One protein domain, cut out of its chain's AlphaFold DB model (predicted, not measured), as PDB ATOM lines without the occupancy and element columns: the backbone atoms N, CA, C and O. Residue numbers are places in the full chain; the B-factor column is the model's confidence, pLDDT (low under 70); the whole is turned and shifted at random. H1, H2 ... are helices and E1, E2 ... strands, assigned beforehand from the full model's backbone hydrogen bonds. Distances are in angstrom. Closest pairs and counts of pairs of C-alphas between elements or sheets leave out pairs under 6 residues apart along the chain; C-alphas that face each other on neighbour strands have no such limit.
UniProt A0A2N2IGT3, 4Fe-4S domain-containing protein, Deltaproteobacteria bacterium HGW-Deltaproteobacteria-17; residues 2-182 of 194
ATOM      1  N   ALA A   2      85.342 106.002  92.301       95.62
ATOM      2  CA  ALA A   2      84.398 106.964  92.898       95.62
ATOM      3  C   ALA A   2      83.252 106.314  93.702       95.62
ATOM      4  O   ALA A   2      83.018 106.687  94.843       95.62
ATOM      5  N   VAL A   3      82.614 105.263  93.172       95.50
ATOM      6  CA  VAL A   3      81.556 104.520  93.891       95.50
ATOM      7  C   VAL A   3      82.045 103.941  95.228       95.50
ATOM      8  O   VAL A   3      81.331 103.989  96.228       95.50
ATOM      9  N   ALA A   4      83.271 103.413  95.274       96.12
ATOM     10  CA  ALA A   4      83.844 102.878  96.507       96.12
ATOM     11  C   ALA A   4      84.158 103.993  97.511       96.12
ATOM     12  O   ALA A   4      83.850 103.852  98.689       96.12
ATOM     13  N   ALA A   5      84.688 105.123  97.036       95.94
ATOM     14  CA  ALA A   5      84.910 106.308  97.858       95.94
ATOM     15  C   ALA A   5      83.605 106.810  98.502       95.94
ATOM     16  O   ALA A   5      83.543 106.984  99.717       95.94
ATOM     17  N   SER A   6      82.532 106.959  97.719       92.38
ATOM     18  CA  SER A   6      81.241 107.467  98.206       92.38
ATOM     19  C   SER A   6      80.517 106.525  99.176       92.38
ATOM     20  O   SER A   6      79.680 106.979  99.948       92.38
ATOM     21  N   THR A   7      80.820 105.224  99.158       91.44
ATOM     22  CA  THR A   7      80.175 104.211 100.022       91.44
ATOM     23  C   THR A   7      81.018 103.818 101.236       91.44
ATOM     24  O   THR A   7      80.562 103.068 102.105       91.44
ATOM     25  N   ALA A   8      82.246 104.332 101.332       91.69
ATOM     26  CA  ALA A   8      83.159 104.040 102.432       91.69
ATOM     27  C   ALA A   8      82.733 104.688 103.757       91.69
ATOM     28  O   ALA A   8      83.091 104.178 104.819       91.69
ATOM     29  N   LEU A   9      81.968 105.781 103.698       89.25
ATOM     30  CA  LEU A   9      81.626 106.622 104.845       89.25
ATOM     31  C   LEU A   9      80.760 105.855 105.855       89.25
ATOM     32  O   LEU A   9      79.638 105.451 105.551       89.25
ATOM     33  N   LYS A  10      81.278 105.639 107.070       84.25
ATOM     34  CA  LYS A  10      80.607 104.813 108.096       84.25
ATOM     35  C   LYS A  10      79.772 105.605 109.090       84.25
ATOM     36  O   LYS A  10      78.889 105.036 109.721       84.25
ATOM     37  N   PHE A  11      80.010 106.906 109.207       82.94
ATOM     38  CA  PHE A  11      79.316 107.745 110.182       82.94
ATOM     39  C   PHE A  11      77.989 108.324 109.653       82.94
ATOM     40  O   PHE A  11      77.282 109.015 110.382       82.94
ATOM     41  N   GLY A  12      77.633 108.046 108.391       73.19
ATOM     42  CA  GLY A  12      76.295 108.255 107.816       73.19
ATOM     43  C   GLY A  12      75.859 109.705 107.570       73.19
ATOM     44  O   GLY A  12      74.816 109.913 106.957       73.19
ATOM     45  N   ARG A  13      76.625 110.706 108.023       78.56
ATOM     46  CA  ARG A  13      76.309 112.137 107.834       78.56
ATOM     47  C   ARG A  13      77.275 112.865 106.903       78.56
ATOM     48  O   ARG A  13      76.893 113.874 106.314       78.56
ATOM     49  N   GLY A  14      78.499 112.363 106.775       78.19
ATOM     50  CA  GLY A  14      79.516 112.912 105.891       78.19
ATOM     51  C   GLY A  14      79.122 112.817 104.424       78.19
ATOM     52  O   GLY A  14      78.469 111.865 103.992       78.19
ATOM     53  N   LYS A  15      79.543 113.814 103.650       87.69
ATOM     54  CA  LYS A  15      79.500 113.801 102.189       87.69
ATOM     55  C   LYS A  15      80.862 114.241 101.682       87.69
ATOM     56  O   LYS A  15      81.425 115.201 102.200       87.69
ATOM     57  N   VAL A  16      81.355 113.540 100.671       94.75
ATOM     58  CA  VAL A  16      82.582 113.900  99.962       94.75
ATOM     59  C   VAL A  16      82.239 114.298  98.536       94.75
ATOM     60  O   VAL A  16      81.338 113.719  97.923       94.75
ATOM     61  N   LYS A  17      82.961 115.281  98.014       96.25
ATOM     62  CA  LYS A  17      82.940 115.659  96.604       96.25
ATOM     63  C   LYS A  17      84.092 114.961  95.901       96.25
ATOM     64  O   LYS A  17      85.144 114.768  96.504       96.25
ATOM     65  N   ILE A  18      83.885 114.539  94.660       97.62
ATOM     66  CA  ILE A  18      84.895 113.815  93.889       97.62
ATOM     67  C   ILE A  18      85.001 114.456  92.512       97.62
ATOM     68  O   ILE A  18      83.985 114.587  91.834       97.62
ATOM     69  N   GLN A  19      86.219 114.795  92.102       98.00
ATOM     70  CA  GLN A  19      86.533 115.294  90.766       98.00
ATOM     71  C   GLN A  19      87.617 114.422  90.133       98.00
ATOM     72  O   GLN A  19      88.569 114.041  90.807       98.00
ATOM     73  N   ALA A  20      87.489 114.093  88.849       97.31
ATOM     74  CA  ALA A  20      88.563 113.445  88.096       97.31
ATOM     75  C   ALA A  20      89.463 114.499  87.441       97.31
ATOM     76  O   ALA A  20      88.955 115.510  86.957       97.31
ATOM     77  N   ILE A  21      90.766 114.235  87.413       97.06
ATOM     78  CA  ILE A  21      91.786 115.091  86.793       97.06
ATOM     79  C   ILE A  21      92.780 114.247  85.980       97.06
ATOM     80  O   ILE A  21      92.905 113.028  86.188       97.06
ATOM     81  N   GLY A  22      93.493 114.883  85.051       95.31
ATOM     82  CA  GLY A  22      94.452 114.244  84.160       95.31
ATOM     83  C   GLY A  22      95.686 115.094  83.867       95.31
ATOM     84  O   GLY A  22      96.146 115.868  84.700       95.31
ATOM     85  N   ALA A  23      96.268 114.867  82.686       94.06
ATOM     86  CA  ALA A  23      97.582 115.389  82.316       94.06
ATOM     87  C   ALA A  23      97.640 116.924  82.259       94.06
ATOM     88  O   ALA A  23      98.634 117.506  82.683       94.06
ATOM     89  N   GLU A  24      96.581 117.576  81.774       94.69
ATOM     90  CA  GLU A  24      96.510 119.040  81.715       94.69
ATOM     91  C   GLU A  24      96.546 119.649  83.122       94.69
ATOM     92  O   GLU A  24      97.383 120.507  83.411       94.69
ATOM     93  N   GLU A  25      95.721 119.129  84.036       97.38
ATOM     94  CA  GLU A  25      95.690 119.597  85.421       97.38
ATOM     95  C   GLU A  25      97.004 119.302  86.158       97.38
ATOM     96  O   GLU A  25      97.434 120.108  86.982       97.38
ATOM     97  N   PHE A  26      97.681 118.183  85.866       96.94
ATOM     98  CA  PHE A  26      98.996 117.895  86.452       96.94
ATOM     99  C   PHE A  26     100.041 118.954  86.102       96.94
ATOM    100  O   PHE A  26     100.825 119.317  86.978       96.94
ATOM    101  N   GLY A  27     100.030 119.484  84.875       96.62
ATOM    102  CA  GLY A  27     100.950 120.548  84.465       96.62
ATOM    103  C   GLY A  27     100.750 121.820  85.288       96.62
ATOM    104  O   GLY A  27     101.679 122.313  85.922       96.62
ATOM    105  N   MET A  28      99.510 122.298  85.379       96.31
ATOM    106  CA  MET A  28      99.197 123.504  86.154       96.31
ATOM    107  C   MET A  28      99.430 123.314  87.662       96.31
ATOM    108  O   MET A  28      99.965 124.200  88.330       96.31
ATOM    109  N   MET A  29      99.092 122.141  88.213       96.81
ATOM    110  CA  MET A  29      99.394 121.825  89.613       96.81
ATOM    111  C   MET A  29     100.900 121.709  89.874       96.81
ATOM    112  O   MET A  29     101.354 122.067  90.961       96.81
ATOM    113  N   SER A  30     101.681 121.221  88.905       96.44
ATOM    114  CA  SER A  30     103.144 121.188  88.985       96.44
ATOM    115  C   SER A  30     103.714 122.596  89.126       96.44
ATOM    116  O   SER A  30     104.545 122.832  90.007       96.44
ATOM    117  N   ASP A  31     103.240 123.539  88.312       95.62
ATOM    118  CA  ASP A  31     103.690 124.933  88.363       95.62
ATOM    119  C   ASP A  31     103.349 125.575  89.714       95.62
ATOM    120  O   ASP A  31     104.205 126.197  90.353       95.62
ATOM    121  N   PHE A  32     102.128 125.341  90.206       94.88
ATOM    122  CA  PHE A  32     101.706 125.794  91.531       94.88
ATOM    123  C   PHE A  32     102.606 125.235  92.643       94.88
ATOM    124  O   PHE A  32     103.149 125.999  93.441       94.88
ATOM    125  N   LEU A  33     102.820 123.918  92.688       93.56
ATOM    126  CA  LEU A  33     103.660 123.288  93.715       93.56
ATOM    127  C   LEU A  33     105.125 123.727  93.616       93.56
ATOM    128  O   LEU A  33     105.783 123.906  94.642       93.56
ATOM    129  N   SER A  34     105.621 123.960  92.401       93.19
ATOM    130  CA  SER A  34     106.975 124.469  92.164       93.19
ATOM    131  C   SER A  34     107.154 125.889  92.710       93.19
ATOM    132  O   SER A  34     108.216 126.208  93.244       93.19
ATOM    133  N   SER A  35     106.104 126.720  92.691       92.12
ATOM    134  CA  SER A  35     106.129 128.042  93.342       92.12
ATOM    135  C   SER A  35     106.287 127.961  94.870       92.12
ATOM    136  O   SER A  35     106.819 128.880  95.493       92.12
ATOM    137  N   LEU A  36     105.896 126.830  95.470       89.06
ATOM    138  CA  LEU A  36     106.007 126.546  96.905       89.06
ATOM    139  C   LEU A  36     107.277 125.757  97.272       89.06
ATOM    140  O   LEU A  36     107.476 125.412  98.441       89.06
ATOM    141  N   ALA A  37     108.160 125.478  96.309       85.62
ATOM    142  CA  ALA A  37     109.349 124.654  96.527       85.62
ATOM    143  C   ALA A  37     110.288 125.213  97.610       85.62
ATOM    144  O   ALA A  37     110.892 124.451  98.363       85.62
ATOM    145  N   GLY A  38     110.379 126.543  97.726       80.00
ATOM    146  CA  GLY A  38     111.221 127.214  98.723       80.00
ATOM    147  C   GLY A  38     110.684 127.168 100.157       80.00
ATOM    148  O   GLY A  38     111.422 127.496 101.082       80.00
ATOM    149  N   VAL A  39     109.418 126.785 100.354       78.75
ATOM    150  CA  VAL A  39     108.766 126.742 101.679       78.75
ATOM    151  C   VAL A  39     108.333 125.336 102.092       78.75
ATOM    152  O   VAL A  39     108.017 125.108 103.257       78.75
ATOM    153  N   SER A  40     108.289 124.393 101.148       80.00
ATOM    154  CA  SER A  40     107.880 123.017 101.397       80.00
ATOM    155  C   SER A  40     108.649 122.052 100.489       80.00
ATOM    156  O   SER A  40     108.342 121.958  99.296       80.00
ATOM    157  N   PRO A  41     109.587 121.249 101.028       80.06
ATOM    158  CA  PRO A  41     110.285 120.229 100.240       80.06
ATOM    159  C   PRO A  41     109.328 119.153  99.701       80.06
ATOM    160  O   PRO A  41     109.616 118.502  98.697       80.06
ATOM    161  N   LEU A  42     108.165 118.975 100.342       82.31
ATOM    162  CA  LEU A  42     107.101 118.111  99.834       82.31
ATOM    163  C   LEU A  42     106.501 118.667  98.537       82.31
ATOM    164  O   LEU A  42     106.257 117.887  97.619       82.31
ATOM    165  N   CYS A  43     106.303 119.987  98.450       88.38
ATOM    166  CA  CYS A  43     105.800 120.638  97.239       88.38
ATOM    167  C   CYS A  43     106.861 120.663  96.131       88.38
ATOM    168  O   CYS A  43     106.516 120.352  95.000       88.38
ATOM    169  N   ASP A  44     108.142 120.908  96.446       87.56
ATOM    170  CA  ASP A  44     109.250 120.800  95.468       87.56
ATOM    171  C   ASP A  44     109.275 119.405  94.821       87.56
ATOM    172  O   ASP A  44     109.261 119.259  93.598       87.56
ATOM    173  N   ARG A  45     109.218 118.352  95.651       87.88
ATOM    174  CA  ARG A  45     109.196 116.969  95.156       87.88
ATOM    175  C   ARG A  45     107.969 116.697  94.295       87.88
ATOM    176  O   ARG A  45     108.091 116.145  93.205       87.88
ATOM    177  N   ASP A  46     106.787 116.974  94.837       92.00
ATOM    178  CA  ASP A  46     105.543 116.572  94.190       92.00
ATOM    179  C   ASP A  46     105.255 117.444  92.955       92.00
ATOM    180  O   ASP A  46     104.685 116.930  92.002       92.00
ATOM    181  N   GLY A  47     105.751 118.686  92.899       93.88
ATOM    182  CA  GLY A  47     105.753 119.515  91.691       93.88
ATOM    183  C   GLY A  47     106.541 118.863  90.556       93.88
ATOM    184  O   GLY A  47     105.975 118.567  89.508       93.88
ATOM    185  N   ARG A  48     107.809 118.495  90.800       93.56
ATOM    186  CA  ARG A  48     108.626 117.737  89.825       93.56
ATOM    187  C   ARG A  48     107.968 116.421  89.425       93.56
ATOM    188  O   ARG A  48     107.938 116.074  88.250       93.56
ATOM    189  N   SER A  49     107.399 115.712  90.402       93.44
ATOM    190  CA  SER A  49     106.647 114.490  90.137       93.44
ATOM    191  C   SER A  49     105.486 114.734  89.192       93.44
ATOM    192  O   SER A  49     105.311 113.950  88.273       93.44
ATOM    193  N   PHE A  50     104.698 115.787  89.389       95.31
ATOM    194  CA  PHE A  50     103.535 116.042  88.546       95.31
ATOM    195  C   PHE A  50     103.938 116.454  87.132       95.31
ATOM    196  O   PHE A  50     103.270 116.015  86.202       95.31
ATOM    197  N   ALA A  51     105.045 117.185  86.958       95.31
ATOM    198  CA  ALA A  51     105.610 117.472  85.637       95.31
ATOM    199  C   ALA A  51     105.920 116.188  84.846       95.31
ATOM    200  O   ALA A  51     105.610 116.103  83.658       95.31
ATOM    201  N   ASP A  52     106.466 115.168  85.512       94.12
ATOM    202  CA  ASP A  52     106.710 113.867  84.887       94.12
ATOM    203  C   ASP A  52     105.393 113.148  84.551       94.12
ATOM    204  O   ASP A  52     105.229 112.653  83.434       94.12
ATOM    205  N   LEU A  53     104.417 113.173  85.473       94.25
ATOM    206  CA  LEU A  53     103.108 112.530  85.288       94.25
ATOM    207  C   LEU A  53     102.310 113.081  84.092       94.25
ATOM    208  O   LEU A  53     101.433 112.374  83.598       94.25
ATOM    209  N   VAL A  54     102.585 114.304  83.611       95.12
ATOM    210  CA  VAL A  54     101.955 114.870  82.395       95.12
ATOM    211  C   VAL A  54     102.201 113.984  81.172       95.12
ATOM    212  O   VAL A  54     101.325 113.845  80.319       95.12
ATOM    213  N   ASN A  55     103.387 113.378  81.088       93.06
ATOM    214  CA  ASN A  55     103.815 112.570  79.943       93.06
ATOM    215  C   ASN A  55     103.548 111.074  80.136       93.06
ATOM    216  O   ASN A  55     103.899 110.262  79.280       93.06
ATOM    217  N   GLU A  56     102.944 110.706  81.260       90.94
ATOM    218  CA  GLU A  56     102.642 109.332  81.603       90.94
ATOM    219  C   GLU A  56     101.143 109.065  81.522       90.94
ATOM    220  O   GLU A  56     100.284 109.940  81.666       90.94
ATOM    221  N   ASP A  57     100.817 107.791  81.373       92.25
ATOM    222  CA  ASP A  57      99.448 107.306  81.461       92.25
ATOM    223  C   ASP A  57      98.935 107.234  82.910       92.25
ATOM    224  O   ASP A  57      98.589 106.179  83.454       92.25
ATOM    225  N   THR A  58      98.898 108.402  83.538       95.19
ATOM    226  CA  THR A  58      98.499 108.606  84.923       95.19
ATOM    227  C   THR A  58      97.246 109.480  84.966       95.19
ATOM    228  O   THR A  58      97.078 110.412  84.181       95.19
ATOM    229  N   ARG A  59      96.314 109.169  85.866       96.44
ATOM    230  CA  ARG A  59      95.109 109.969  86.151       96.44
ATOM    231  C   ARG A  59      94.927 110.061  87.653       96.44
ATOM    232  O   ARG A  59      95.540 109.301  88.397       96.44
ATOM    233  N   ALA A  60      94.080 110.963  88.123       97.69
ATOM    234  CA  ALA A  60      93.758 111.002  89.538       97.69
ATOM    235  C   ALA A  60      92.294 111.341  89.785       97.69
ATOM    236  O   ALA A  60      91.586 111.861  88.921       97.69
ATOM    237  N   ILE A  61      91.850 111.037  91.000       98.06
ATOM    238  CA  ILE A  61      90.645 111.636  91.559       98.06
ATOM    239  C   ILE A  61      91.025 112.517  92.742       98.06
ATOM    240  O   ILE A  61      91.837 112.124  93.578       98.06
ATOM    241  N   ILE A  62      90.416 113.689  92.818       98.25
ATOM    242  CA  ILE A  62      90.449 114.577  93.970       98.25
ATOM    243  C   ILE A  62      89.196 114.316  94.786       98.25
ATOM    244  O   ILE A  62      88.098 114.240  94.237       98.25
ATOM    245  N   ILE A  63      89.365 114.153  96.089       97.94
ATOM    246  CA  ILE A  63      88.289 113.918  97.042       97.94
ATOM    247  C   ILE A  63      88.324 115.056  98.052       97.94
ATOM    248  O   ILE A  63      89.324 115.238  98.742       97.94
ATOM    249  N   GLY A  64      87.235 115.811  98.124       96.00
ATOM    250  CA  GLY A  64      87.101 116.975  98.987       96.00
ATOM    251  C   GLY A  64      85.971 116.838 100.000       96.00
ATOM    252  O   GLY A  64      85.005 116.101  99.789       96.00
ATOM    253  N   GLY A  65      86.091 117.557 101.111       94.00
ATOM    254  CA  GLY A  65      85.084 117.626 102.164       94.00
ATOM    255  C   GLY A  65      85.029 119.002 102.820       94.00
ATOM    256  O   GLY A  65      85.908 119.847 102.635       94.00
ATOM    257  N   LYS A  66      83.968 119.224 103.599       92.88
ATOM    258  CA  LYS A  66      83.806 120.427 104.421       92.88
ATOM    259  C   LYS A  66      84.555 120.296 105.741       92.88
ATOM    260  O   LYS A  66      84.608 119.214 106.320       92.88
ATOM    261  N   ARG A  67      85.059 121.412 106.269       93.00
ATOM    262  CA  ARG A  67      85.753 121.449 107.566       93.00
ATOM    263  C   ARG A  67      84.797 121.390 108.752       93.00
ATOM    264  O   ARG A  67      85.181 120.954 109.832       93.00
ATOM    265  N   LYS A  68      83.563 121.869 108.581       94.69
ATOM    266  CA  LYS A  68      82.587 121.981 109.672       94.69
ATOM    267  C   LYS A  68      82.038 120.611 110.062       94.69
ATOM    268  O   LYS A  68      81.828 119.737 109.226       94.69
ATOM    269  N   SER A  69      81.773 120.435 111.350       95.06
ATOM    270  CA  SER A  69      81.159 119.226 111.885       95.06
ATOM    271  C   SER A  69      79.681 119.151 111.509       95.06
ATOM    272  O   SER A  69      78.907 120.064 111.798       95.06
ATOM    273  N   VAL A  70      79.282 118.015 110.938       94.25
ATOM    274  CA  VAL A  70      77.876 117.586 110.775       94.25
ATOM    275  C   VAL A  70      77.474 116.527 111.816       94.25
ATOM    276  O   VAL A  70      76.359 115.999 111.813       94.25
ATOM    277  N   TYR A  71      78.400 116.184 112.713       93.81
ATOM    278  CA  TYR A  71      78.291 115.038 113.614       93.81
ATOM    279  C   TYR A  71      77.763 115.402 114.998       93.81
ATOM    280  O   TYR A  71      76.969 114.641 115.551       93.81
ATOM    281  N   ASN A  72      78.121 116.582 115.516       92.94
ATOM    282  CA  ASN A  72      77.736 117.052 116.856       92.94
ATOM    283  C   ASN A  72      78.126 116.066 117.975       92.94
ATOM    284  O   ASN A  72      77.336 115.794 118.871       92.94
ATOM    285  N   TYR A  73      79.328 115.488 117.889       94.88
ATOM    286  CA  TYR A  73      79.852 114.551 118.892       94.88
ATOM    287  C   TYR A  73      80.634 115.220 120.025       94.88
ATOM    288  O   TYR A  73      80.960 114.546 120.992       94.88
ATOM    289  N   ASP A  74      80.984 116.501 119.883       96.56
ATOM    290  CA  ASP A  74      81.718 117.290 120.887       96.56
ATOM    291  C   ASP A  74      82.968 116.578 121.443       96.56
ATOM    292  O   ASP A  74      83.282 116.614 122.625       96.56
ATOM    293  N   CYS A  75      83.702 115.899 120.555       96.44
ATOM    294  CA  CYS A  75      84.811 115.014 120.927       96.44
ATOM    295  C   CYS A  75      86.119 115.716 121.332       96.44
ATOM    296  O   CYS A  75      87.059 115.041 121.739       96.44
ATOM    297  N   GLY A  76      86.245 117.032 121.137       95.50
ATOM    298  CA  GLY A  76      87.467 117.780 121.459       95.50
ATOM    299  C   GLY A  76      88.642 117.645 120.478       95.50
ATOM    300  O   GLY A  76      89.534 118.486 120.489       95.50
ATOM    301  N   ALA A  77      88.656 116.649 119.585       95.81
ATOM    302  CA  ALA A  77      89.835 116.317 118.764       95.81
ATOM    303  C   ALA A  77      90.315 117.435 117.815       95.81
ATOM    304  O   ALA A  77      91.478 117.468 117.433       95.81
ATOM    305  N   CYS A  78      89.428 118.359 117.440       94.31
ATOM    306  CA  CYS A  78      89.748 119.518 116.600       94.31
ATOM    307  C   CYS A  78      90.256 120.750 117.376       94.31
ATOM    308  O   CYS A  78      90.428 121.805 116.775       94.31
ATOM    309  N   GLY A  79      90.434 120.643 118.698       95.75
ATOM    310  CA  GLY A  79      90.888 121.737 119.568       95.75
ATOM    311  C   GLY A  79      89.777 122.601 120.181       95.75
ATOM    312  O   GLY A  79      90.067 123.420 121.043       95.75
ATOM    313  N   PHE A  80      88.512 122.403 119.793       97.25
ATOM    314  CA  PHE A  80      87.344 123.086 120.375       97.25
ATOM    315  C   PHE A  80      86.574 122.170 121.321       97.25
ATOM    316  O   PHE A  80      86.470 120.970 121.054       97.25
ATOM    317  N   ALA A  81      85.973 122.729 122.377       96.69
ATOM    318  CA  ALA A  81      85.208 121.946 123.347       96.69
ATOM    319  C   ALA A  81      83.920 121.381 122.731       96.69
ATOM    320  O   ALA A  81      83.515 120.267 123.055       96.69
ATOM    321  N   THR A  82      83.299 122.121 121.806       98.12
ATOM    322  CA  THR A  82      82.070 121.693 121.123       98.12
ATOM    323  C   THR A  82      82.152 121.839 119.603       98.12
ATOM    324  O   THR A  82      82.858 122.686 119.053       98.12
ATOM    325  N   CYS A  83      81.360 121.042 118.883       97.62
ATOM    326  CA  CYS A  83      81.176 121.162 117.437       97.62
ATOM    327  C   CYS A  83      80.560 122.512 117.061       97.62
ATOM    328  O   CYS A  83      80.828 123.024 115.978       97.62
ATOM    329  N   LYS A  84      79.744 123.098 117.946       98.12
ATOM    330  CA  LYS A  84      79.168 124.431 117.747       98.12
ATOM    331  C   LYS A  84      80.253 125.507 117.713       98.12
ATOM    332  O   LYS A  84      80.201 126.372 116.839       98.12
ATOM    333  N   GLU A  85      81.224 125.439 118.621       98.00
ATOM    334  CA  GLU A  85      82.379 126.343 118.632       98.00
ATOM    335  C   GLU A  85      83.215 126.187 117.363       98.00
ATOM    336  O   GLU A  85      83.414 127.174 116.660       98.00
ATOM    337  N   LEU A  86      83.589 124.955 116.988       97.44
ATOM    338  CA  LEU A  86      84.291 124.690 115.724       97.44
ATOM    339  C   LEU A  86      83.532 125.264 114.515       97.44
ATOM    340  O   LEU A  86      84.111 125.895 113.636       97.44
ATOM    341  N   ASN A  87      82.220 125.038 114.446       97.00
ATOM    342  CA  ASN A  87      81.408 125.472 113.308       97.00
ATOM    343  C   ASN A  87      81.259 126.997 113.222       97.00
ATOM    344  O   ASN A  87      80.956 127.514 112.139       97.00
ATOM    345  N   SER A  88      81.453 127.683 114.350       97.06
ATOM    346  CA  SER A  88      81.442 129.143 114.465       97.06
ATOM    347  C   SER A  88      82.842 129.749 114.343       97.06
ATOM    348  O   SER A  88      82.950 130.964 114.225       97.06
ATOM    349  N   SER A  89      83.899 128.930 114.361       95.56
ATOM    350  CA  SER A  89      85.272 129.399 114.209       95.56
ATOM    351  C   SER A  89      85.482 130.009 112.827       95.56
ATOM    352  O   SER A  89      84.897 129.556 111.835       95.56
ATOM    353  N   GLU A  90      86.389 130.974 112.743       93.44
ATOM    354  CA  GLU A  90      86.887 131.460 111.461       93.44
ATOM    355  C   GLU A  90      87.743 130.389 110.768       93.44
ATOM    356  O   GLU A  90      88.187 129.416 111.390       93.44
ATOM    357  N   LEU A  91      87.874 130.524 109.448       90.06
ATOM    358  CA  LEU A  91      88.806 129.730 108.655       90.06
ATOM    359  C   LEU A  91      90.207 130.312 108.861       90.06
ATOM    360  O   LEU A  91      90.397 131.514 108.722       90.06
ATOM    361  N   VAL A  92      91.170 129.448 109.143       89.94
ATOM    362  CA  VAL A  92      92.594 129.763 109.098       89.94
ATOM    363  C   VAL A  92      93.162 129.113 107.846       89.94
ATOM    364  O   VAL A  92      93.044 127.897 107.663       89.94
ATOM    365  N   GLU A  93      93.746 129.929 106.978       84.00
ATOM    366  CA  GLU A  93      94.430 129.450 105.784       84.00
ATOM    367  C   GLU A  93      95.786 128.854 106.156       84.00
ATOM    368  O   GLU A  93      96.530 129.406 106.967       84.00
ATOM    369  N   GLY A  94      96.102 127.705 105.570       79.44
ATOM    370  CA  GLY A  94      97.395 127.049 105.734       79.44
ATOM    371  C   GLY A  94      98.010 126.741 104.379       79.44
ATOM    372  O   GLY A  94      97.299 126.600 103.390       79.44
ATOM    373  N   ILE A  95      99.336 126.566 104.334       74.50
ATOM    374  CA  ILE A  95     100.043 126.241 103.080       74.50
ATOM    375  C   ILE A  95      99.492 124.962 102.433       74.50
ATOM    376  O   ILE A  95      99.379 124.878 101.217       74.50
ATOM    377  N   VAL A  96      99.192 123.944 103.246       73.56
ATOM    378  CA  VAL A  96      98.814 122.606 102.757       73.56
ATOM    379  C   VAL A  96      97.320 122.334 102.914       73.56
ATOM    380  O   VAL A  96      96.721 121.651 102.086       73.56
ATOM    381  N   ALA A  97      96.702 122.824 103.982       76.75
ATOM    382  CA  ALA A  97      95.280 122.649 104.219       76.75
ATOM    383  C   ALA A  97      94.757 123.780 105.096       76.75
ATOM    384  O   ALA A  97      95.438 124.211 106.029       76.75
ATOM    385  N   ASN A  98      93.525 124.192 104.821       85.69
ATOM    386  CA  ASN A  98      92.813 125.132 105.665       85.69
ATOM    387  C   ASN A  98      92.267 124.413 106.900       85.69
ATOM    388  O   ASN A  98      91.972 123.216 106.875       85.69
ATOM    389  N   GLY A  99      92.122 125.156 107.989       90.25
ATOM    390  CA  GLY A  99      91.598 124.647 109.246       90.25
ATOM    391  C   GLY A  99      90.823 125.716 110.006       90.25
ATOM    392  O   GLY A  99      90.524 126.774 109.461       90.25
ATOM    393  N   PRO A 100      90.456 125.450 111.263       94.19
ATOM    394  CA  PRO A 100      90.410 124.135 111.895       94.19
ATOM    395  C   PRO A 100      89.337 123.237 111.251       94.19
ATOM    396  O   PRO A 100      88.284 123.710 110.806       94.19
ATOM    397  N   CYS A 101      89.602 121.928 111.230       94.69
ATOM    398  CA  CYS A 101      88.734 120.921 110.620       94.69
ATOM    399  C   CYS A 101      88.163 119.953 111.654       94.69
ATOM    400  O   CYS A 101      88.846 119.514 112.578       94.69
ATOM    401  N   CYS A 102      86.906 119.562 111.463       95.62
ATOM    402  CA  CYS A 102      86.293 118.481 112.209       95.62
ATOM    403  C   CYS A 102      87.064 117.190 111.933       95.62
ATOM    404  O   CYS A 102      87.142 116.738 110.791       95.62
ATOM    405  N   HIS A 103      87.557 116.563 112.998       94.94
ATOM    406  CA  HIS A 103      88.300 115.303 112.934       94.94
ATOM    407  C   HIS A 103      87.552 114.208 112.159       94.94
ATOM    408  O   HIS A 103      88.126 113.517 111.323       94.94
ATOM    409  N   PHE A 104      86.236 114.101 112.367       94.56
ATOM    410  CA  PHE A 104      85.400 113.122 111.670       94.56
ATOM    411  C   PHE A 104      85.148 113.473 110.199       94.56
ATOM    412  O   PHE A 104      85.075 112.567 109.376       94.56
ATOM    413  N   ALA A 105      85.070 114.760 109.847       93.62
ATOM    414  CA  ALA A 105      84.953 115.163 108.444       93.62
ATOM    415  C   ALA A 105      86.249 114.865 107.668       93.62
ATOM    416  O   ALA A 105      86.206 114.396 106.533       93.62
ATOM    417  N   VAL A 106      87.408 115.057 108.307       93.75
ATOM    418  CA  VAL A 106      88.713 114.658 107.755       93.75
ATOM    419  C   VAL A 106      88.791 113.135 107.593       93.75
ATOM    420  O   VAL A 106      89.226 112.644 106.550       93.75
ATOM    421  N   TYR A 107      88.302 112.365 108.572       94.31
ATOM    422  CA  TYR A 107      88.198 110.908 108.449       94.31
ATOM    423  C   TYR A 107      87.329 110.457 107.282       94.31
ATOM    424  O   TYR A 107      87.736 109.536 106.580       94.31
ATOM    425  N   ASP A 108      86.194 111.102 107.019       94.88
ATOM    426  CA  ASP A 108      85.366 110.755 105.861       94.88
ATOM    427  C   ASP A 108      86.148 110.863 104.546       94.88
ATOM    428  O   ASP A 108      86.129 109.937 103.731       94.88
ATOM    429  N   VAL A 109      86.890 111.960 104.363       95.62
ATOM    430  CA  VAL A 109      87.712 112.189 103.165       95.62
ATOM    431  C   VAL A 109      88.809 111.129 103.039       95.62
ATOM    432  O   VAL A 109      88.975 110.534 101.972       95.62
ATOM    433  N   HIS A 110      89.522 110.816 104.126       95.62
ATOM    434  CA  HIS A 110      90.567 109.789 104.089       95.62
ATOM    435  C   HIS A 110      90.013 108.373 103.905       95.62
ATOM    436  O   HIS A 110      90.602 107.585 103.167       95.62
ATOM    437  N   MET A 111      88.880 108.031 104.518       96.38
ATOM    438  CA  MET A 111      88.222 106.737 104.316       96.38
ATOM    439  C   MET A 111      87.784 106.565 102.860       96.38
ATOM    440  O   MET A 111      87.981 105.496 102.278       96.38
ATOM    441  N   ALA A 112      87.248 107.626 102.254       97.12
ATOM    442  CA  ALA A 112      86.908 107.655 100.839       97.12
ATOM    443  C   ALA A 112      88.150 107.457  99.948       97.12
ATOM    444  O   ALA A 112      88.123 106.627  99.033       97.12
ATOM    445  N   ALA A 113      89.258 108.142 100.251       97.94
ATOM    446  CA  ALA A 113      90.528 107.971  99.544       97.94
ATOM    447  C   ALA A 113      91.076 106.542  99.661       97.94
ATOM    448  O   ALA A 113      91.400 105.926  98.647       97.94
ATOM    449  N   MET A 114      91.097 105.970 100.868       97.06
ATOM    450  CA  MET A 114      91.550 104.593 101.099       97.06
ATOM    451  C   MET A 114      90.703 103.574 100.331       97.06
ATOM    452  O   MET A 114      91.246 102.656  99.721       97.06
ATOM    453  N   ALA A 115      89.378 103.741 100.309       97.44
ATOM    454  CA  ALA A 115      88.500 102.859  99.546       97.44
ATOM    455  C   ALA A 115      88.733 102.974  98.031       97.44
ATOM    456  O   ALA A 115      88.729 101.961  97.326       97.44
ATOM    457  N   ALA A 116      88.975 104.185  97.520       98.12
ATOM    458  CA  ALA A 116      89.353 104.378  96.124       98.12
ATOM    459  C   ALA A 116      90.684 103.694  95.788       98.12
ATOM    460  O   ALA A 116      90.740 102.964  94.796       98.12
ATOM    461  N   SER A 117      91.714 103.881  96.618       97.88
ATOM    462  CA  SER A 117      93.027 103.244  96.455       97.88
ATOM    463  C   SER A 117      92.936 101.720  96.509       97.88
ATOM    464  O   SER A 117      93.499 101.049  95.653       97.88
ATOM    465  N   ALA A 118      92.162 101.160  97.444       97.94
ATOM    466  CA  ALA A 118      91.967  99.715  97.547       97.94
ATOM    467  C   ALA A 118      91.347  99.119  96.270       97.94
ATOM    468  O   ALA A 118      91.746  98.042  95.828       97.94
ATOM    469  N   ILE A 119      90.396  99.826  95.647       97.88
ATOM    470  CA  ILE A 119      89.823  99.400  94.364       97.88
ATOM    471  C   ILE A 119      90.810  99.579  93.212       97.88
ATOM    472  O   ILE A 119      90.884  98.691  92.372       97.88
ATOM    473  N   ALA A 120      91.566 100.677  93.162       97.06
ATOM    474  CA  ALA A 120      92.592 100.871  92.136       97.06
ATOM    475  C   ALA A 120      93.633  99.743  92.173       97.06
ATOM    476  O   ALA A 120      93.873  99.088  91.160       97.06
ATOM    477  N   TRP A 121      94.148  99.437  93.364       96.62
ATOM    478  CA  TRP A 121      95.086  98.341  93.577       96.62
ATOM    479  C   TRP A 121      94.489  96.980  93.198       96.62
ATOM    480  O   TRP A 121      95.131  96.185  92.519       96.62
ATOM    481  N   ARG A 122      93.221  96.718  93.554       97.19
ATOM    482  CA  ARG A 122      92.520  95.479  93.165       97.19
ATOM    483  C   ARG A 122      92.366  95.329  91.646       97.19
ATOM    484  O   ARG A 122      92.250  94.207  91.163       97.19
ATOM    485  N   LEU A 123      92.346  96.438  90.909       96.12
ATOM    486  CA  LEU A 123      92.331  96.458  89.445       96.12
ATOM    487  C   LEU A 123      93.736  96.330  88.831       96.12
ATOM    488  O   LEU A 123      93.860  96.380  87.613       96.12
ATOM    489  N   GLY A 124      94.780  96.155  89.648       95.12
ATOM    490  CA  GLY A 124      96.165  96.026  89.194       95.12
ATOM    491  C   GLY A 124      96.831  97.353  88.831       95.12
ATOM    492  O   GLY A 124      97.861  97.339  88.169       95.12
ATOM    493  N   LEU A 125      96.254  98.490  89.233       96.38
ATOM    494  CA  LEU A 125      96.838  99.808  88.991       96.38
ATOM    495  C   LEU A 125      97.843 100.164  90.089       96.38
ATOM    496  O   LEU A 125      97.600  99.905  91.273       96.38
ATOM    497  N   HIS A 126      98.914 100.860  89.712       96.12
ATOM    498  CA  HIS A 126      99.707 101.625  90.668       96.12
ATOM    499  C   HIS A 126      98.831 102.730  91.247       96.12
ATOM    500  O   HIS A 126      98.058 103.353  90.515       96.12
ATOM    501  N   CYS A 127      98.923 102.989  92.551       96.06
ATOM    502  CA  CYS A 127      98.176 104.078  93.163       96.06
ATOM    503  C   CYS A 127      98.908 104.694  94.350       96.06
ATOM    504  O   CYS A 127      99.526 103.986  95.149       96.06
ATOM    505  N   ARG A 128      98.771 106.011  94.512       95.38
ATOM    506  CA  ARG A 128      99.307 106.744  95.662       95.38
ATOM    507  C   ARG A 128      98.346 107.844  96.086       95.38
ATOM    508  O   ARG A 128      97.726 108.511  95.262       95.38
ATOM    509  N   VAL A 129      98.236 108.020  97.397       96.25
ATOM    510  CA  VAL A 129      97.476 109.110  98.007       96.25
ATOM    511  C   VAL A 129      98.397 110.306  98.231       96.25
ATOM    512  O   VAL A 129      99.507 110.152  98.745       96.25
ATOM    513  N   PHE A 130      97.934 111.491  97.847       94.31
ATOM    514  CA  PHE A 130      98.692 112.736  97.878       94.31
ATOM    515  C   PHE A 130      97.900 113.830  98.586       94.31
ATOM    516  O   PHE A 130      96.835 114.237  98.118       94.31
ATOM    517  N   GLN A 131      98.460 114.364  99.671       93.06
ATOM    518  CA  GLN A 131      97.926 115.578 100.287       93.06
ATOM    519  C   GLN A 131      98.183 116.803  99.401       93.06
ATOM    520  O   GLN A 131      97.270 117.572  99.135       93.06
ATOM    521  N   THR A 132      99.399 116.922  98.869       93.50
ATOM    522  CA  THR A 132      99.844 117.993  97.958       93.50
ATOM    523  C   THR A 132      99.006 118.087  96.687       93.50
ATOM    524  O   THR A 132      98.728 119.187  96.228       93.50
ATOM    525  N   MET A 133      98.537 116.956  96.149       95.56
ATOM    526  CA  MET A 133      97.603 116.946  95.017       95.56
ATOM    527  C   MET A 133      96.248 117.549  95.392       95.56
ATOM    528  O   MET A 133      95.659 118.267  94.597       95.56
ATOM    529  N   GLY A 134      95.758 117.275  96.606       95.56
ATOM    530  CA  GLY A 134      94.536 117.886  97.120       95.56
ATOM    531  C   GLY A 134      94.687 119.392  97.324       95.56
ATOM    532  O   GLY A 134      93.815 120.147  96.902       95.56
ATOM    533  N   THR A 135      95.813 119.822  97.902       93.19
ATOM    534  CA  THR A 135      96.176 121.240  98.046       93.19
ATOM    535  C   THR A 135      96.209 121.936  96.689       93.19
ATOM    536  O   THR A 135      95.467 122.888  96.478       93.19
ATOM    537  N   ALA A 136      97.008 121.422  95.749       95.31
ATOM    538  CA  ALA A 136      97.176 122.023  94.432       95.31
ATOM    539  C   ALA A 136      95.860 122.061  93.649       95.31
ATOM    540  O   ALA A 136      95.516 123.096  93.093       95.31
ATOM    541  N   ALA A 137      95.071 120.983  93.674       96.25
ATOM    542  CA  ALA A 137      93.781 120.959  92.995       96.25
ATOM    543  C   ALA A 137      92.784 121.973  93.570       96.25
ATOM    544  O   ALA A 137      92.013 122.559  92.817       96.25
ATOM    545  N   SER A 138      92.798 122.188  94.889       94.00
ATOM    546  CA  SER A 138      91.973 123.221  95.520       94.00
ATOM    547  C   SER A 138      92.451 124.626  95.147       94.00
ATOM    548  O   SER A 138      91.627 125.481  94.846       94.00
ATOM    549  N   SER A 139      93.765 124.868  95.155       92.38
ATOM    550  CA  SER A 139      94.355 126.173  94.827       92.38
ATOM    551  C   SER A 139      94.238 126.537  93.346       92.38
ATOM    552  O   SER A 139      94.149 127.714  93.017       92.38
ATOM    553  N   CYS A 140      94.211 125.541  92.461       95.25
ATOM    554  CA  CYS A 140      93.971 125.707  91.028       95.25
ATOM    555  C   CYS A 140      92.478 125.645  90.652       95.25
ATOM    556  O   CYS A 140      92.161 125.574  89.469       95.25
ATOM    557  N   GLU A 141      91.567 125.639  91.633       94.94
ATOM    558  CA  GLU A 141      90.107 125.635  91.434       94.94
ATOM    559  C   GLU A 141      89.555 124.425  90.647       94.94
ATOM    560  O   GLU A 141      88.453 124.467  90.104       94.94
ATOM    561  N   TYR A 142      90.271 123.296  90.633       96.81
ATOM    562  CA  TYR A 142      89.781 122.056  90.015       96.81
ATOM    563  C   TYR A 142      88.723 121.351  90.848       96.81
ATOM    564  O   TYR A 142      87.993 120.508  90.338       96.81
ATOM    565  N   ILE A 143      88.622 121.677  92.131       95.75
ATOM    566  CA  ILE A 143      87.518 121.244  92.974       95.75
ATOM    567  C   ILE A 143      87.031 122.430  93.797       95.75
ATOM    568  O   ILE A 143      87.779 123.050  94.546       95.75
ATOM    569  N   ASP A 144      85.753 122.739  93.653       92.50
ATOM    570  CA  ASP A 144      85.090 123.846  94.324       92.50
ATOM    571  C   ASP A 144      84.309 123.360  95.552       92.50
ATOM    572  O   ASP A 144      83.977 122.177  95.705       92.50
ATOM    573  N   ASP A 145      83.959 124.303  96.423       91.31
ATOM    574  CA  ASP A 145      83.124 124.069  97.603       91.31
ATOM    575  C   ASP A 145      83.704 123.034  98.593       91.31
ATOM    576  O   ASP A 145      82.971 122.381  99.335       91.31
ATOM    577  N   CYS A 146      85.029 122.905  98.668       92.62
ATOM    578  CA  CYS A 146      85.715 122.023  99.616       92.62
ATOM    579  C   CYS A 146      86.682 122.827 100.491       92.62
ATOM    580  O   CYS A 146      87.333 123.744 100.009       92.62
ATOM    581  N   ASP A 147      86.771 122.482 101.777       91.19
ATOM    582  CA  ASP A 147      87.717 123.118 102.708       91.19
ATOM    583  C   ASP A 147      88.985 122.267 102.899       91.19
ATOM    584  O   ASP A 147      90.042 122.773 103.267       91.19
ATOM    585  N   PHE A 148      88.870 120.954 102.670       91.44
ATOM    586  CA  PHE A 148      89.957 119.986 102.760       91.44
ATOM    587  C   PHE A 148      89.865 119.002 101.596       91.44
ATOM    588  O   PHE A 148      88.798 118.429 101.362       91.44
ATOM    589  N   CYS A 149      90.983 118.773 100.907       95.44
ATOM    590  CA  CYS A 149      91.059 117.924  99.722       95.44
ATOM    591  C   CYS A 149      92.241 116.957  99.800       95.44
ATOM    592  O   CYS A 149      93.289 117.281 100.355       95.44
ATOM    593  N   ILE A 150      92.087 115.788  99.179       96.94
ATOM    594  CA  ILE A 150      93.146 114.796  98.994       96.94
ATOM    595  C   ILE A 150      93.065 114.184  97.594       96.94
ATOM    596  O   ILE A 150      91.974 113.951  97.077       96.94
ATOM    597  N   GLY A 151      94.211 113.914  96.974       97.31
ATOM    598  CA  GLY A 151      94.279 113.259  95.670       97.31
ATOM    599  C   GLY A 151      94.612 111.775  95.775       97.31
ATOM    600  O   GLY A 151      95.403 111.362  96.624       97.31
ATOM    601  N   VAL A 152      94.043 110.968  94.881       98.25
ATOM    602  CA  VAL A 152      94.434 109.574  94.647       98.25
ATOM    603  C   VAL A 152      94.875 109.443  93.196       98.25
ATOM    604  O   VAL A 152      94.035 109.369  92.297       98.25
ATOM    605  N   GLY A 153      96.191 109.424  92.983       97.31
ATOM    606  CA  GLY A 153      96.797 109.151  91.684       97.31
ATOM    607  C   GLY A 153      96.735 107.664  91.359       97.31
ATOM    608  O   GLY A 153      96.892 106.828  92.253       97.31
ATOM    609  N   VAL A 154      96.500 107.345  90.090       97.38
ATOM    610  CA  VAL A 154      96.492 105.990  89.540       97.38
ATOM    611  C   VAL A 154      97.226 105.937  88.214       97.38
ATOM    612  O   VAL A 154      97.113 106.852  87.403       97.38
ATOM    613  N   SER A 155      97.949 104.849  87.983       96.25
ATOM    614  CA  SER A 155      98.721 104.649  86.762       96.25
ATOM    615  C   SER A 155      98.686 103.187  86.327       96.25
ATOM    616  O   SER A 155      98.615 102.289  87.171       96.25
ATOM    617  N   TYR A 156      98.727 102.953  85.015       92.94
ATOM    618  CA  TYR A 156      98.912 101.620  84.425       92.94
ATOM    619  C   TYR A 156     100.307 101.432  83.809       92.94
ATOM    620  O   TYR A 156     100.525 100.480  83.058       92.94
ATOM    621  N   GLN A 157     101.247 102.333  84.115       92.94
ATOM    622  CA  GLN A 157     102.635 102.225  83.667       92.94
ATOM    623  C   GLN A 157     103.262 100.878  84.079       92.94
ATOM    624  O   GLN A 157     102.919 100.345  85.134       92.94
ATOM    625  N   PRO A 158     104.207 100.324  83.290       91.25
ATOM    626  CA  PRO A 158     104.909  99.087  83.650       91.25
ATOM    627  C   PRO A 158     105.733  99.193  84.940       91.25
ATOM    628  O   PRO A 158     105.986  98.188  85.600       91.25
ATOM    629  N   MET A 159     106.188 100.406  85.261       90.50
ATOM    630  CA  MET A 159     106.924 100.739  86.474       90.50
ATOM    631  C   MET A 159     106.112 101.740  87.282       90.50
ATOM    632  O   MET A 159     105.481 102.622  86.708       90.50
ATOM    633  N   ASP A 160     106.165 101.624  88.606       92.25
ATOM    634  CA  ASP A 160     105.435 102.525  89.490       92.25
ATOM    635  C   ASP A 160     106.009 103.952  89.413       92.25
ATOM    636  O   ASP A 160     107.146 104.167  89.851       92.25
ATOM    637  N   PRO A 161     105.250 104.944  88.912       91.56
ATOM    638  CA  PRO A 161     105.769 106.300  88.768       91.56
ATOM    639  C   PRO A 161     105.762 107.090  90.084       91.56
ATOM    640  O   PRO A 161     106.277 108.206  90.153       91.56
ATOM    641  N   PHE A 162     105.170 106.544  91.151       90.50
ATOM    642  CA  PHE A 162     104.876 107.293  92.366       90.50
ATOM    643  C   PHE A 162     105.901 107.121  93.494       90.50
ATOM    644  O   PHE A 162     105.874 107.916  94.437       90.50
ATOM    645  N   PHE A 163     106.752 106.090  93.471       71.81
ATOM    646  CA  PHE A 163     107.501 105.644  94.662       71.81
ATOM    647  C   PHE A 163     109.030 105.783  94.590       71.81
ATOM    648  O   PHE A 163     109.726 105.209  95.428       71.81
ATOM    649  N   ASP A 164     109.567 106.606  93.686       79.38
ATOM    650  CA  ASP A 164     111.002 106.917  93.676       79.38
ATOM    651  C   ASP A 164     111.326 108.176  94.503       79.38
ATOM    652  O   ASP A 164     111.021 109.309  94.126       79.38
ATOM    653  N   ARG A 165     111.946 107.968  95.670       64.31
ATOM    654  CA  ARG A 165     112.334 109.042  96.603       64.31
ATOM    655  C   ARG A 165     113.647 109.733  96.233       64.31
ATOM    656  O   ARG A 165     113.891 110.825  96.739       64.31
ATOM    657  N   HIS A 166     114.470 109.115  95.392       69.50
ATOM    658  CA  HIS A 166     115.806 109.603  95.028       69.50
ATOM    659  C   HIS A 166     115.888 110.053  93.566       69.50
ATOM    660  O   HIS A 166     116.944 110.478  93.113       69.50
ATOM    661  N   LYS A 167     114.766 110.029  92.841       83.69
ATOM    662  CA  LYS A 167     114.687 110.446  91.437       83.69
ATOM    663  C   LYS A 167     115.248 111.845  91.170       83.69
ATOM    664  O   LYS A 167     115.902 112.053  90.155       83.69
ATOM    665  N   TYR A 168     114.974 112.804  92.057       84.31
ATOM    666  CA  TYR A 168     115.284 114.222  91.822       84.31
ATOM    667  C   TYR A 168     116.483 114.753  92.605       84.31
ATOM    668  O   TYR A 168     116.902 115.878  92.347       84.31
ATOM    669  N   TRP A 169     117.002 113.982  93.563       82.88
ATOM    670  CA  TRP A 169     118.083 114.407  94.448       82.88
ATOM    671  C   TRP A 169     119.063 113.275  94.678       82.88
ATOM    672  O   TRP A 169     118.652 112.135  94.922       82.88
ATOM    673  N   THR A 170     120.354 113.603  94.692       84.31
ATOM    674  CA  THR A 170     121.364 112.642  95.143       84.31
ATOM    675  C   THR A 170     121.155 112.295  96.620       84.31
ATOM    676  O   THR A 170     120.443 112.982  97.359       84.31
ATOM    677  N   ALA A 171     121.787 111.214  97.082       80.88
ATOM    678  CA  ALA A 171     121.744 110.851  98.494       80.88
ATOM    679  C   ALA A 171     122.321 111.966  99.388       80.88
ATOM    680  O   ALA A 171     121.762 112.225 100.455       80.88
ATOM    681  N   GLU A 172     123.386 112.655  98.953       84.94
ATOM    682  CA  GLU A 172     123.947 113.785  99.702       84.94
ATOM    683  C   GLU A 172     122.997 114.986  99.730       84.94
ATOM    684  O   GLU A 172     122.754 115.541 100.802       84.94
ATOM    685  N   GLU A 173     122.421 115.363  98.584       82.62
ATOM    686  CA  GLU A 173     121.462 116.473  98.493       82.62
ATOM    687  C   GLU A 173     120.212 116.207  99.332       82.62
ATOM    688  O   GLU A 173     119.735 117.092 100.047       82.62
ATOM    689  N   TRP A 174     119.698 114.974  99.282       77.56
ATOM    690  CA  TRP A 174     118.574 114.550 100.107       77.56
ATOM    691  C   TRP A 174     118.921 114.631 101.589       77.56
ATOM    692  O   TRP A 174     118.147 115.197 102.355       77.56
ATOM    693  N   GLN A 175     120.083 114.120 102.003       77.50
ATOM    694  CA  GLN A 175     120.510 114.172 103.399       77.50
ATOM    695  C   GLN A 175     120.702 115.614 103.881       77.50
ATOM    696  O   GLN A 175     120.310 115.942 105.001       77.50
ATOM    697  N   GLN A 176     121.252 116.486 103.034       81.56
ATOM    698  CA  GLN A 176     121.397 117.904 103.330       81.56
ATOM    699  C   GLN A 176     120.029 118.572 103.498       81.56
ATOM    700  O   GLN A 176     119.773 119.139 104.561       81.56
ATOM    701  N   LYS A 177     119.131 118.457 102.508       74.38
ATOM    702  CA  LYS A 177     117.756 118.985 102.587       74.38
ATOM    703  C   LYS A 177     117.027 118.430 103.807       74.38
ATOM    704  O   LYS A 177     116.445 119.191 104.566       74.38
ATOM    705  N   PHE A 178     117.119 117.126 104.055       71.12
ATOM    706  CA  PHE A 178     116.524 116.486 105.226       71.12
ATOM    707  C   PHE A 178     117.087 117.063 106.531       71.12
ATOM    708  O   PHE A 178     116.323 117.395 107.423       71.12
ATOM    709  N   SER A 179     118.399 117.276 106.641       72.12
ATOM    710  CA  SER A 179     119.011 117.881 107.836       72.12
ATOM    711  C   SER A 179     118.712 119.373 108.026       72.12
ATOM    712  O   SER A 179     118.796 119.865 109.147       72.12
ATOM    713  N   GLN A 180     118.383 120.099 106.955       68.75
ATOM    714  CA  GLN A 180     118.017 121.519 107.000       68.75
ATOM    715  C   GLN A 180     116.525 121.716 107.304       68.75
ATOM    716  O   GLN A 180     116.158 122.615 108.058       68.75
ATOM    717  N   GLU A 181     115.677 120.865 106.726       63.53
ATOM    718  CA  GLU A 181     114.215 120.971 106.779       63.53
ATOM    719  C   GLU A 181     113.595 120.122 107.905       63.53
ATOM    720  O   GLU A 181     112.567 120.491 108.467       63.53
ATOM    721  N   PHE A 182     114.222 118.999 108.269       57.47
ATOM    722  CA  PHE A 182     113.785 118.071 109.321       57.47
ATOM    723  C   PHE A 182     114.861 117.907 110.411       57.47
ATOM    724  O   PHE A 182     115.526 116.871 110.484       57.47
TER     725      PHE A 182
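What this domain is: This is residues 2 to 182 of the 194 residues of the protein "4Fe-4S domain-containing protein" of Deltaproteobacteria bacterium HGW-Deltaproteobacteria-17 (UniProt A0A2N2IGT3). What would one see first? A four-strand antiparallel sheet makes the core, with long H5 and short H1 over one face and H6 across the other, in three layers. The helical hairpin H2 and H3 lies where E1 ends and E2 begins, H4 with its long links lies beyond the other end of E2, and H7 lies out past H3. What are the parts? The printed part has 181 residues, with seven named helices and four named strands in the order H1 E1 H2 H3 E2 H4 H5 E3 H6 E4 H7; the sheet's order is E1 - E2 - E4 - E3, and the class is mixed, helices and strands. The whole is compact, with a radius of gyration of the C-alphas of 17.1 A and spans of 48 by 40 by 26 A.

How they stand to each other: How is the sheet paired? E1, residues 17 to 21, E2, 58 to 65, E4, 148 to 155, and E3, 126 to 130, are antiparallel neighbours in this order. Within hydrogen-bond range are N 19 and O 62, 2.9 A, N 63 and O 150, 2.8 A, and N 128 and O 153, 3.0 A. What is on one face? H1, residues 2 to 7, touches H5, residues 103 to 122, at a steep tilt of 50 degrees, with C-alphas Ala 5 and Ala 112 closest at 3.8 A. H5 has a height over the sheet of 8.4 A and runs along the strands; with H4, residues 83 to 88, it joins E2 to E3 in a split strand-helix-strand unit, E4 between its two strands, with a right-handed crossover. What is on the opposite face? H6, residues 131 to 139, runs across the strands at a height of 7.0 A. H6 touches H2, residues 23 to 35, about perpendicular at 84 degrees, C-alphas Met 29 and Ala 136 closest at 5.3 A. H2 forms a hairpin with H3, residues 41 to 53, C-alphas Ser 30 and Gly 47 closest at 4.1 A. What of H7? H7, residues 171 to 181, is close but not clearly touching H3, C-alphas Pro 41 and Glu 181 closest at 7.7 A.

Where its parts are: Where do the helices begin and end? H1 begins at C-alpha 2 (84.398, 106.964, 92.898), and H7 ends at C-alpha 181 (114.215, 120.971, 106.779). Which elements are longest? H5 spans 28.3 A, E4 23.8 A and E2 23.6 A. In the seven named helices every O i to N i+4 pair is within hydrogen-bond range.

The domain as a whole: How large is it? C-alphas Ala 81 and Pro 158, the farthest apart, are 49.9 A apart. Which links are long? Those from E2 to H4, H4 to H5 and E4 to H7; the printed part has no cut. Where is confidence low? Residues 165 to 166 and 180 to 182 have pLDDT under 70.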